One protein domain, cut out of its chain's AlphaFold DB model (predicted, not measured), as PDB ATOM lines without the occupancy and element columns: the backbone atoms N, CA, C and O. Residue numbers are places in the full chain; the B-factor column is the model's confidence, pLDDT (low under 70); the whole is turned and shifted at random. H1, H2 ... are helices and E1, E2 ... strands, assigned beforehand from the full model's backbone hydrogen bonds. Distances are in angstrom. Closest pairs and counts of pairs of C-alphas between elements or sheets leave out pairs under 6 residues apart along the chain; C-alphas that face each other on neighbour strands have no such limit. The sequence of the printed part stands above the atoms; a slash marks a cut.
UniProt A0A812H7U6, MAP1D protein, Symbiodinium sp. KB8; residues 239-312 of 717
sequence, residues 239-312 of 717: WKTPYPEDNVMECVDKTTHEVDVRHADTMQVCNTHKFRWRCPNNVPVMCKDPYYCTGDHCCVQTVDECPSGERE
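AT A GLANCE: This is residues 239 to 312 of the 717 residues of the protein "MAP1D protein" of Symbiodinium sp. KB8 (UniProt A0A812H7U6). With little regular structure, the domain has a small sheet, E2, E1 and E3, at one end with short H1 beside it, and looping chain round E4 at the other. The 74 printed residues, 17 in named elements, give mixed E1, E2, H1, E3, E4; the sheet, E2 - E1 - E3, is antiparallel. It is compact, radius of gyration of the C-alphas 10.7 A, spanning 28 by 23 by 22 A.

IN THESE COORDINATES: Find C-alpha 248 at (49.776, 10.725, 42.027); E1 runs 10.0 A to 251. Next come E2, 256 to 258, H1, 264 to 267, E3, 276 to 278, and E4, 298 to 300, ending at (41.633, 16.741, 31.371).

HOW THE PARTS SIT: In hairpin E1 and E2, see N 249 and O 257, 2.9 A. Between antiparallel E1 and E3, see N 277 and O 250, 2.8 A. H1, too short for an O i to N i+4 pair, has one O i to N i+3 pair within range and only grazes the sheet with residues 266 to 267. E2, H1, E3 form a split strand-helix-strand unit, E1 between the strands, its crossover right-handed. E4 pairs with no named strand, but with residues 285 to 286.

THE WHOLE: C-alphas 253 and 304, the farthest apart, are 29.3 A apart. There is no cut; E3 to E4 is a long link. Residues 290 to 297 and 299 have pLDDT under 70.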
ATOM      1  N   TRP A 239      37.848   4.138  38.029       83.62
ATOM      2  CA  TRP A 239      38.514   5.314  37.461       83.62
ATOM      3  C   TRP A 239      37.754   6.636  37.631       83.62
ATOM      4  O   TRP A 239      38.395   7.682  37.584       83.62
ATOM      5  N   LYS A 240      36.428   6.616  37.844       86.81
ATOM      6  CA  LYS A 240      35.629   7.839  38.080       86.81
ATOM      7  C   LYS A 240      35.936   8.500  39.420       86.81
ATOM      8  O   LYS A 240      35.684   9.688  39.602       86.81
ATOM      9  N   THR A 241      36.475   7.736  40.366       89.25
ATOM     10  CA  THR A 241      37.018   8.282  41.608       89.25
ATOM     11  C   THR A 241      38.507   8.546  41.390       89.25
ATOM     12  O   THR A 241      39.261   7.575  41.272       89.25
ATOM     13  N   PRO A 242      38.970   9.808  41.344       90.81
ATOM     14  CA  PRO A 242      40.395  10.087  41.259       90.81
ATOM     15  C   PRO A 242      41.129   9.607  42.517       90.81
ATOM     16  O   PRO A 242      40.541   9.391  43.581       90.81
ATOM     17  N   TYR A 243      42.439   9.438  42.391       92.88
ATOM     18  CA  TYR A 243      43.319   9.237  43.529       92.88
ATOM     19  C   TYR A 243      43.319  10.507  44.404       92.88
ATOM     20  O   TYR A 243      43.283  11.597  43.839       92.88
ATOM     21  N   PRO A 244      43.363  10.424  45.751       93.19
ATOM     22  CA  PRO A 244      43.180  11.600  46.617       93.19
ATOM     23  C   PRO A 244      44.259  12.689  46.521       93.19
ATOM     24  O   PRO A 244      44.054  13.787  47.034       93.19
ATOM     25  N   GLU A 245      45.411  12.384  45.923       94.25
ATOM     26  CA  GLU A 245      46.568  13.277  45.838       94.25
ATOM     27  C   GLU A 245      46.765  13.805  44.405       94.25
ATOM     28  O   GLU A 245      46.608  13.083  43.414       94.25
ATOM     29  N   ASP A 246      47.119  15.087  44.292       91.69
ATOM     30  CA  ASP A 246      47.524  15.699  43.023       91.69
ATOM     31  C   ASP A 246      48.831  15.067  42.532       91.69
ATOM     32  O   ASP A 246      49.730  14.800  43.326       91.69
ATOM     33  N   ASN A 247      48.981  14.898  41.215       90.56
ATOM     34  CA  ASN A 247      50.178  14.314  40.596       90.56
ATOM     35  C   ASN A 247      50.523  12.883  41.067       90.56
ATOM     36  O   ASN A 247      51.635  12.428  40.821       90.56
ATOM     37  N   VAL A 248      49.594  12.147  41.688       92.56
ATOM     38  CA  VAL A 248      49.776  10.725  42.027       92.56
ATOM     39  C   VAL A 248      48.751   9.878  41.282       92.56
ATOM     40  O   VAL A 248      47.560  10.174  41.273       92.56
ATOM     41  N   MET A 249      49.220   8.817  40.631       89.69
ATOM     42  CA  MET A 249      48.405   7.904  39.834       89.69
ATOM     43  C   MET A 249      48.416   6.507  40.456       89.69
ATOM     44  O   MET A 249      49.481   6.013  40.820       89.69
ATOM     45  N   GLU A 250      47.255   5.853  40.536       91.25
ATOM     46  CA  GLU A 250      47.142   4.444  40.935       91.25
ATOM     47  C   GLU A 250      47.024   3.578  39.677       91.25
ATOM     48  O   GLU A 250      46.178   3.837  38.815       91.25
ATOM     49  N   CYS A 251      47.858   2.548  39.564       89.44
ATOM     50  CA  CYS A 251      47.798   1.562  38.490       89.44
ATOM     51  C   CYS A 251      46.970   0.327  38.906       89.44
ATOM     52  O   CYS A 251      46.654   0.124  40.077       89.44
ATOM     53  N   VAL A 252      46.590  -0.512  37.940       85.31
ATOM     54  CA  VAL A 252      45.750  -1.714  38.136       85.31
ATOM     55  C   VAL A 252      46.358  -2.700  39.130       85.31
ATOM     56  O   VAL A 252      45.618  -3.343  39.873       85.31
ATOM     57  N   ASP A 253      47.688  -2.809  39.173       84.56
ATOM     58  CA  ASP A 253      48.427  -3.627  40.144       84.56
ATOM     59  C   ASP A 253      48.451  -3.035  41.572       84.56
ATOM     60  O   ASP A 253      49.120  -3.575  42.453       84.56
ATOM     61  N   LYS A 254      47.701  -1.945  41.802       87.12
ATOM     62  CA  LYS A 254      47.618  -1.150  43.037       87.12
ATOM     63  C   LYS A 254      48.930  -0.457  43.428       87.12
ATOM     64  O   LYS A 254      49.049   0.034  44.550       87.12
ATOM     65  N   THR A 255      49.909  -0.371  42.522       91.62
ATOM     66  CA  THR A 255      51.068   0.511  42.717       91.62
ATOM     67  C   THR A 255      50.679   1.968  42.475       91.62
ATOM     68  O   THR A 255      49.857   2.277  41.611       91.62
ATOM     69  N   THR A 256      51.272   2.874  43.251       93.81
ATOM     70  CA  THR A 256      51.082   4.324  43.120       93.81
ATOM     71  C   THR A 256      52.375   4.985  42.674       93.81
ATOM     72  O   THR A 256      53.442   4.659  43.197       93.81
ATOM     73  N   HIS A 257      52.280   5.931  41.742       92.00
ATOM     74  CA  HIS A 257      53.433   6.614  41.151       92.00
ATOM     75  C   HIS A 257      53.206   8.123  41.103       92.00
ATOM     76  O   HIS A 257      52.124   8.571  40.722       92.00
ATOM     77  N   GLU A 258      54.236   8.895  41.445       91.06
ATOM     78  CA  GLU A 258      54.271  10.336  41.177       91.06
ATOM     79  C   GLU A 258      54.435  10.578  39.667       91.06
ATOM     80  O   GLU A 258      55.282   9.968  39.009       91.06
ATOM     81  N   VAL A 259      53.622  11.475  39.111       88.25
ATOM     82  CA  VAL A 259      53.561  11.794  37.681       88.25
ATOM     83  C   VAL A 259      53.495  13.303  37.471       88.25
ATOM     84  O   VAL A 259      52.692  13.989  38.094       88.25
ATOM     85  N   ASP A 260      54.287  13.853  36.552       85.38
ATOM     86  CA  ASP A 260      54.070  15.233  36.122       85.38
ATOM     87  C   ASP A 260      53.041  15.242  34.990       85.38
ATOM     88  O   ASP A 260      53.320  14.797  33.877       85.38
ATOM     89  N   VAL A 261      51.850  15.777  35.261       80.69
ATOM     90  CA  VAL A 261      50.751  15.866  34.283       80.69
ATOM     91  C   VAL A 261      51.107  16.684  33.032       80.69
ATOM     92  O   VAL A 261      50.417  16.587  32.021       80.69
ATOM     93  N   ARG A 262      52.193  17.468  33.071       79.56
ATOM     94  CA  ARG A 262      52.716  18.247  31.934       79.56
ATOM     95  C   ARG A 262      53.669  17.446  31.039       79.56
ATOM     96  O   ARG A 262      54.008  17.920  29.958       79.56
ATOM     97  N   HIS A 263      54.115  16.267  31.477       79.75
ATOM     98  CA  HIS A 263      55.069  15.419  30.766       79.75
ATOM     99  C   HIS A 263      54.422  14.070  30.407       79.75
ATOM    100  O   HIS A 263      54.095  13.254  31.271       79.75
ATOM    101  N   ALA A 264      54.259  13.822  29.103       73.88
ATOM    102  CA  ALA A 264      53.635  12.605  28.577       73.88
ATOM    103  C   ALA A 264      54.314  11.315  29.075       73.88
ATOM    104  O   ALA A 264      53.633  10.360  29.447       73.88
ATOM    105  N   ASP A 265      55.646  11.311  29.148       76.25
ATOM    106  CA  ASP A 265      56.434  10.129  29.513       76.25
ATOM    107  C   ASP A 265      56.160   9.670  30.956       76.25
ATOM    108  O   ASP A 265      55.963   8.481  31.203       76.25
ATOM    109  N   THR A 266      56.059  10.600  31.917       81.75
ATOM    110  CA  THR A 266      55.703  10.258  33.308       81.75
ATOM    111  C   THR A 266      54.263   9.775  33.424       81.75
ATOM    112  O   THR A 266      53.963   8.868  34.193       81.75
ATOM    113  N   MET A 267      53.369  10.316  32.597       78.75
ATOM    114  CA  MET A 267      51.980   9.874  32.525       78.75
ATOM    115  C   MET A 267      51.853   8.438  31.964       78.75
ATOM    116  O   MET A 267      50.879   7.739  32.252       78.75
ATOM    117  N   GLN A 268      52.842   7.931  31.225       81.00
ATOM    118  CA  GLN A 268      52.855   6.552  30.721       81.00
ATOM    119  C   GLN A 268      53.321   5.493  31.740       81.00
ATOM    120  O   GLN A 268      53.328   4.309  31.398       81.00
ATOM    121  N   VAL A 269      53.639   5.860  32.990       84.81
ATOM    122  CA  VAL A 269      54.169   4.933  34.014       84.81
ATOM    123  C   VAL A 269      53.335   3.655  34.196       84.81
ATOM    124  O   VAL A 269      53.891   2.560  34.281       84.81
ATOM    125  N   CYS A 270      52.000   3.738  34.142       84.06
ATOM    126  CA  CYS A 270      51.167   2.543  34.301       84.06
ATOM    127  C   CYS A 270      51.223   1.548  33.124       84.06
ATOM    128  O   CYS A 270      50.709   0.440  33.264       84.06
ATOM    129  N   ASN A 271      51.862   1.866  31.991       82.06
ATOM    130  CA  ASN A 271      51.992   0.932  30.862       82.06
ATOM    131  C   ASN A 271      52.769  -0.346  31.241       82.06
ATOM    132  O   ASN A 271      52.494  -1.412  30.692       82.06
ATOM    133  N   THR A 272      53.694  -0.269  32.207       82.12
ATOM    134  CA  THR A 272      54.375  -1.442  32.792       82.12
ATOM    135  C   THR A 272      53.657  -2.011  34.023       82.12
ATOM    136  O   THR A 272      53.860  -3.177  34.357       82.12
ATOM    137  N   HIS A 273      52.773  -1.230  34.650       83.00
ATOM    138  CA  HIS A 273      52.024  -1.551  35.876       83.00
ATOM    139  C   HIS A 273      50.556  -1.925  35.610       83.00
ATOM    140  O   HIS A 273      49.641  -1.593  36.361       83.00
ATOM    141  N   LYS A 274      50.325  -2.656  34.513       77.31
ATOM    142  CA  LYS A 274      49.019  -3.241  34.155       77.31
ATOM    143  C   LYS A 274      47.909  -2.219  33.857       77.31
ATOM    144  O   LYS A 274      46.741  -2.595  33.851       77.31
ATOM    145  N   PHE A 275      48.290  -1.006  33.454       79.25
ATOM    146  CA  PHE A 275      47.440   0.124  33.043       79.25
ATOM    147  C   PHE A 275      46.818   0.893  34.212       79.25
ATOM    148  O   PHE A 275      47.029   0.559  35.375       79.25
ATOM    149  N   ARG A 276      46.186   2.032  33.913       78.75
ATOM    150  CA  ARG A 276      45.737   2.990  34.933       78.75
ATOM    151  C   ARG A 276      44.489   2.478  35.649       78.75
ATOM    152  O   ARG A 276      43.579   1.965  35.004       78.75
ATOM    153  N   TRP A 277      44.440   2.664  36.964       85.75
ATOM    154  CA  TRP A 277      43.269   2.383  37.796       85.75
ATOM    155  C   TRP A 277      42.546   3.665  38.199       85.75
ATOM    156  O   TRP A 277      41.343   3.775  37.981       85.75
ATOM    157  N   ARG A 278      43.284   4.652  38.724       89.31
ATOM    158  CA  ARG A 278      42.750   5.973  39.087       89.31
ATOM    159  C   ARG A 278      43.610   7.110  38.579       89.31
ATOM    160  O   ARG A 278      44.837   7.024  38.525       89.31
ATOM    161  N   CYS A 279      42.927   8.194  38.252       89.75
ATOM    162  CA  CYS A 279      43.519   9.424  37.769       89.75
ATOM    163  C   CYS A 279      44.007  10.323  38.909       89.75
ATOM    164  O   CYS A 279      43.345  10.362  39.942       89.75
ATOM    165  N   PRO A 280      45.112  11.073  38.737       91.00
ATOM    166  CA  PRO A 280      45.501  12.114  39.686       91.00
ATOM    167  C   PRO A 280      44.380  13.135  39.907       91.00
ATOM    168  O   PRO A 280      43.692  13.508  38.955       91.00
ATOM    169  N   ASN A 281      44.232  13.633  41.137       91.88
ATOM    170  CA  ASN A 281      43.162  14.569  41.508       91.88
ATOM    171  C   ASN A 281      43.124  15.854  40.649       91.88
ATOM    172  O   ASN A 281      42.055  16.403  40.395       91.88
ATOM    173  N   ASN A 282      44.275  16.300  40.139       88.31
ATOM    174  CA  ASN A 282      44.413  17.488  39.294       88.31
ATOM    175  C   ASN A 282      44.124  17.271  37.791       88.31
ATOM    176  O   ASN A 282      44.073  18.257  37.051       88.31
ATOM    177  N   VAL A 283      43.931  16.024  37.345       88.50
ATOM    178  CA  VAL A 283      43.444  15.635  36.000       88.50
ATOM    179  C   VAL A 283      42.491  14.430  36.126       88.50
ATOM    180  O   VAL A 283      42.796  13.337  35.642       88.50
ATOM    181  N   PRO A 284      41.359  14.577  36.840       87.94
ATOM    182  CA  PRO A 284      40.618  13.447  37.401       87.94
ATOM    183  C   PRO A 284      39.827  12.637  36.366       87.94
ATOM    184  O   PRO A 284      39.426  11.514  36.661       87.94
ATOM    185  N   VAL A 285      39.593  13.177  35.166       87.19
ATOM    186  CA  VAL A 285      38.729  12.558  34.152       87.19
ATOM    187  C   VAL A 285      39.533  11.638  33.232       87.19
ATOM    188  O   VAL A 285      40.504  12.061  32.595       87.19
ATOM    189  N   MET A 286      39.078  10.389  33.114       85.50
ATOM    190  CA  MET A 286      39.560   9.421  32.128       85.50
ATOM    191  C   MET A 286      38.697   9.493  30.862       85.50
ATOM    192  O   MET A 286      37.501   9.194  30.910       85.50
ATOM    193  N   CYS A 287      39.284   9.878  29.728       81.00
ATOM    194  CA  CYS A 287      38.551   9.941  28.460       81.00
ATOM    195  C   CYS A 287      38.340   8.540  27.863       81.00
ATOM    196  O   CYS A 287      39.118   7.616  28.106       81.00
ATOM    197  N   LYS A 288      37.288   8.388  27.055       78.50
ATOM    198  CA  LYS A 288      36.897   7.120  26.423       78.50
ATOM    199  C   LYS A 288      37.862   6.635  25.338       78.50
ATOM    200  O   LYS A 288      38.117   5.439  25.228       78.50
ATOM    201  N   ASP A 289      38.364   7.552  24.516       72.00
ATOM    202  CA  ASP A 289      39.252   7.237  23.390       72.00
ATOM    203  C   ASP A 289      40.727   7.504  23.759       72.00
ATOM    204  O   ASP A 289      41.070   8.656  24.054       72.00
ATOM    205  N   PRO A 290      41.610   6.484  23.718       58.72
ATOM    206  CA  PRO A 290      43.017   6.630  24.071       58.72
ATOM    207  C   PRO A 290      43.846   7.453  23.071       58.72
ATOM    208  O   PRO A 290      44.977   7.791  23.409       58.72
ATOM    209  N   TYR A 291      43.344   7.772  21.868       56.66
ATOM    210  CA  TYR A 291      44.103   8.487  20.826       56.66
ATOM    211  C   TYR A 291      44.157  10.011  21.002       56.66
ATOM    212  O   TYR A 291      45.083  10.648  20.502       56.66
ATOM    213  N   TYR A 292      43.198  10.614  21.714       55.19
ATOM    214  CA  TYR A 292      43.230  12.053  22.046       55.19
ATOM    215  C   TYR A 292      44.128  12.365  23.249       55.19
ATOM    216  O   TYR A 292      44.374  13.525  23.578       55.19
ATOM    217  N   CYS A 293      44.643  11.314  23.877       55.19
ATOM    218  CA  CYS A 293      45.634  11.344  24.930       55.19
ATOM    219  C   CYS A 293      46.853  10.518  24.497       55.19
ATOM    220  O   CYS A 293      46.865   9.900  23.438       55.19
ATOM    221  N   THR A 294      47.895  10.441  25.321       48.41
ATOM    222  CA  THR A 294      49.070   9.600  25.021       48.41
ATOM    223  C   THR A 294      48.885   8.114  25.388       48.41
ATOM    224  O   THR A 294      49.872   7.442  25.700       48.41
ATOM    225  N   GLY A 295      47.639   7.606  25.376       52.28
ATOM    226  CA  GLY A 295      47.259   6.240  25.763       52.28
ATOM    227  C   GLY A 295      45.972   6.135  26.605       52.28
ATOM    228  O   GLY A 295      45.122   7.017  26.596       52.28
ATOM    229  N   ASP A 296      45.850   5.035  27.358       52.31
ATOM    230  CA  ASP A 296      44.755   4.669  28.287       52.31
ATOM    231  C   ASP A 296      44.728   5.635  29.500       52.31
ATOM    232  O   ASP A 296      45.433   5.396  30.487       52.31
ATOM    233  N   HIS A 297      44.133   6.832  29.357       62.78
ATOM    234  CA  HIS A 297      44.622   8.027  30.068       62.78
ATOM    235  C   HIS A 297      43.584   8.990  30.680       62.78
ATOM    236  O   HIS A 297      42.482   9.229  30.197       62.78
ATOM    237  N   CYS A 298      44.080   9.606  31.750       70.56
ATOM    238  CA  CYS A 298      43.614  10.781  32.471       70.56
ATOM    239  C   CYS A 298      44.314  12.009  31.893       70.56
ATOM    240  O   CYS A 298      45.553  12.014  31.865       70.56
ATOM    241  N   CYS A 299      43.557  12.982  31.395       67.06
ATOM    242  CA  CYS A 299      44.107  13.985  30.472       67.06
ATOM    243  C   CYS A 299      43.583  15.400  30.703       67.06
ATOM    244  O   CYS A 299      44.197  16.356  30.237       67.06
ATOM    245  N   VAL A 300      42.438  15.523  31.371       72.62
ATOM    246  CA  VAL A 300      41.633  16.741  31.371       72.62
ATOM    247  C   VAL A 300      41.057  17.025  32.749       72.62
ATOM    248  O   VAL A 300      40.925  16.123  33.585       72.62
ATOM    249  N   GLN A 301      40.735  18.294  32.996       76.31
ATOM    250  CA  GLN A 301      40.157  18.728  34.269       76.31
ATOM    251  C   GLN A 301      38.632  18.629  34.269       76.31
ATOM    252  O   GLN A 301      38.023  18.491  35.330       76.31
ATOM    253  N   THR A 302      38.018  18.663  33.085       74.94
ATOM    254  CA  THR A 302      36.566  18.618  32.894       74.94
ATOM    255  C   THR A 302      36.180  17.651  31.774       74.94
ATOM    256  O   THR A 302      36.961  17.397  30.862       74.94
ATOM    257  N   VAL A 303      34.965  17.093  31.822       74.62
ATOM    258  CA  VAL A 303      34.486  16.137  30.801       74.62
ATOM    259  C   VAL A 303      34.352  16.790  29.418       74.62
ATOM    260  O   VAL A 303      34.583  16.126  28.411       74.62
ATOM    261  N   ASP A 304      34.061  18.095  29.363       76.06
ATOM    262  CA  ASP A 304      33.927  18.872  28.119       76.06
ATOM    263  C   ASP A 304      35.233  18.940  27.303       76.06
ATOM    264  O   ASP A 304      35.212  19.169  26.093       76.06
ATOM    265  N   GLU A 305      36.380  18.725  27.951       76.56
ATOM    266  CA  GLU A 305      37.697  18.669  27.316       76.56
ATOM    267  C   GLU A 305      38.000  17.286  26.685       76.56
ATOM    268  O   GLU A 305      38.945  17.187  25.904       76.56
ATOM    269  N   CYS A 306      37.220  16.227  26.967       76.81
ATOM    270  CA  CYS A 306      37.345  14.914  26.309       76.81
ATOM    271  C   CYS A 306      36.586  14.896  24.961       76.81
ATOM    272  O   CYS A 306      35.356  14.795  24.968       76.81
ATOM    273  N   PRO A 307      37.251  14.852  23.785       74.88
ATOM    274  CA  PRO A 307      36.558  14.880  22.486       74.88
ATOM    275  C   PRO A 307      35.685  13.641  22.223       74.88
ATOM    276  O   PRO A 307      34.768  13.675  21.407       74.88
ATOM    277  N   SER A 308      35.990  12.541  22.913       76.00
ATOM    278  CA  SER A 308      35.291  11.254  22.873       76.00
ATOM    279  C   SER A 308      34.300  11.044  24.026       76.00
ATOM    280  O   SER A 308      33.651   9.998  24.076       76.00
ATOM    281  N   GLY A 309      34.185  12.015  24.938       81.56
ATOM    282  CA  GLY A 309      33.509  11.869  26.227       81.56
ATOM    283  C   GLY A 309      34.340  11.134  27.288       81.56
ATOM    284  O   GLY A 309      35.436  10.625  27.030       81.56
ATOM    285  N   GLU A 310      33.806  11.094  28.508       84.25
ATOM    286  CA  GLU A 310      34.327  10.293  29.622       84.25
ATOM    287  C   GLU A 310      34.169   8.785  29.342       84.25
ATOM    288  O   GLU A 310      33.250   8.354  28.645       84.25
ATOM    289  N   ARG A 311      35.065   7.969  29.904       83.25
ATOM    290  CA  ARG A 311      34.980   6.503  29.888       83.25
ATOM    291  C   ARG A 311      33.817   5.999  30.760       83.25
ATOM    292  O   ARG A 311      33.882   6.081  31.988       83.25
ATOM    293  N   GLU A 312      32.788   5.414  30.146       82.12
ATOM    294  CA  GLU A 312      31.711   4.701  30.857       82.12
ATOM    295  C   GLU A 312      32.157   3.282  31.271       82.12
ATOM    296  O   GLU A 312      33.065   2.701  30.670       82.12
TER     297      GLU A 312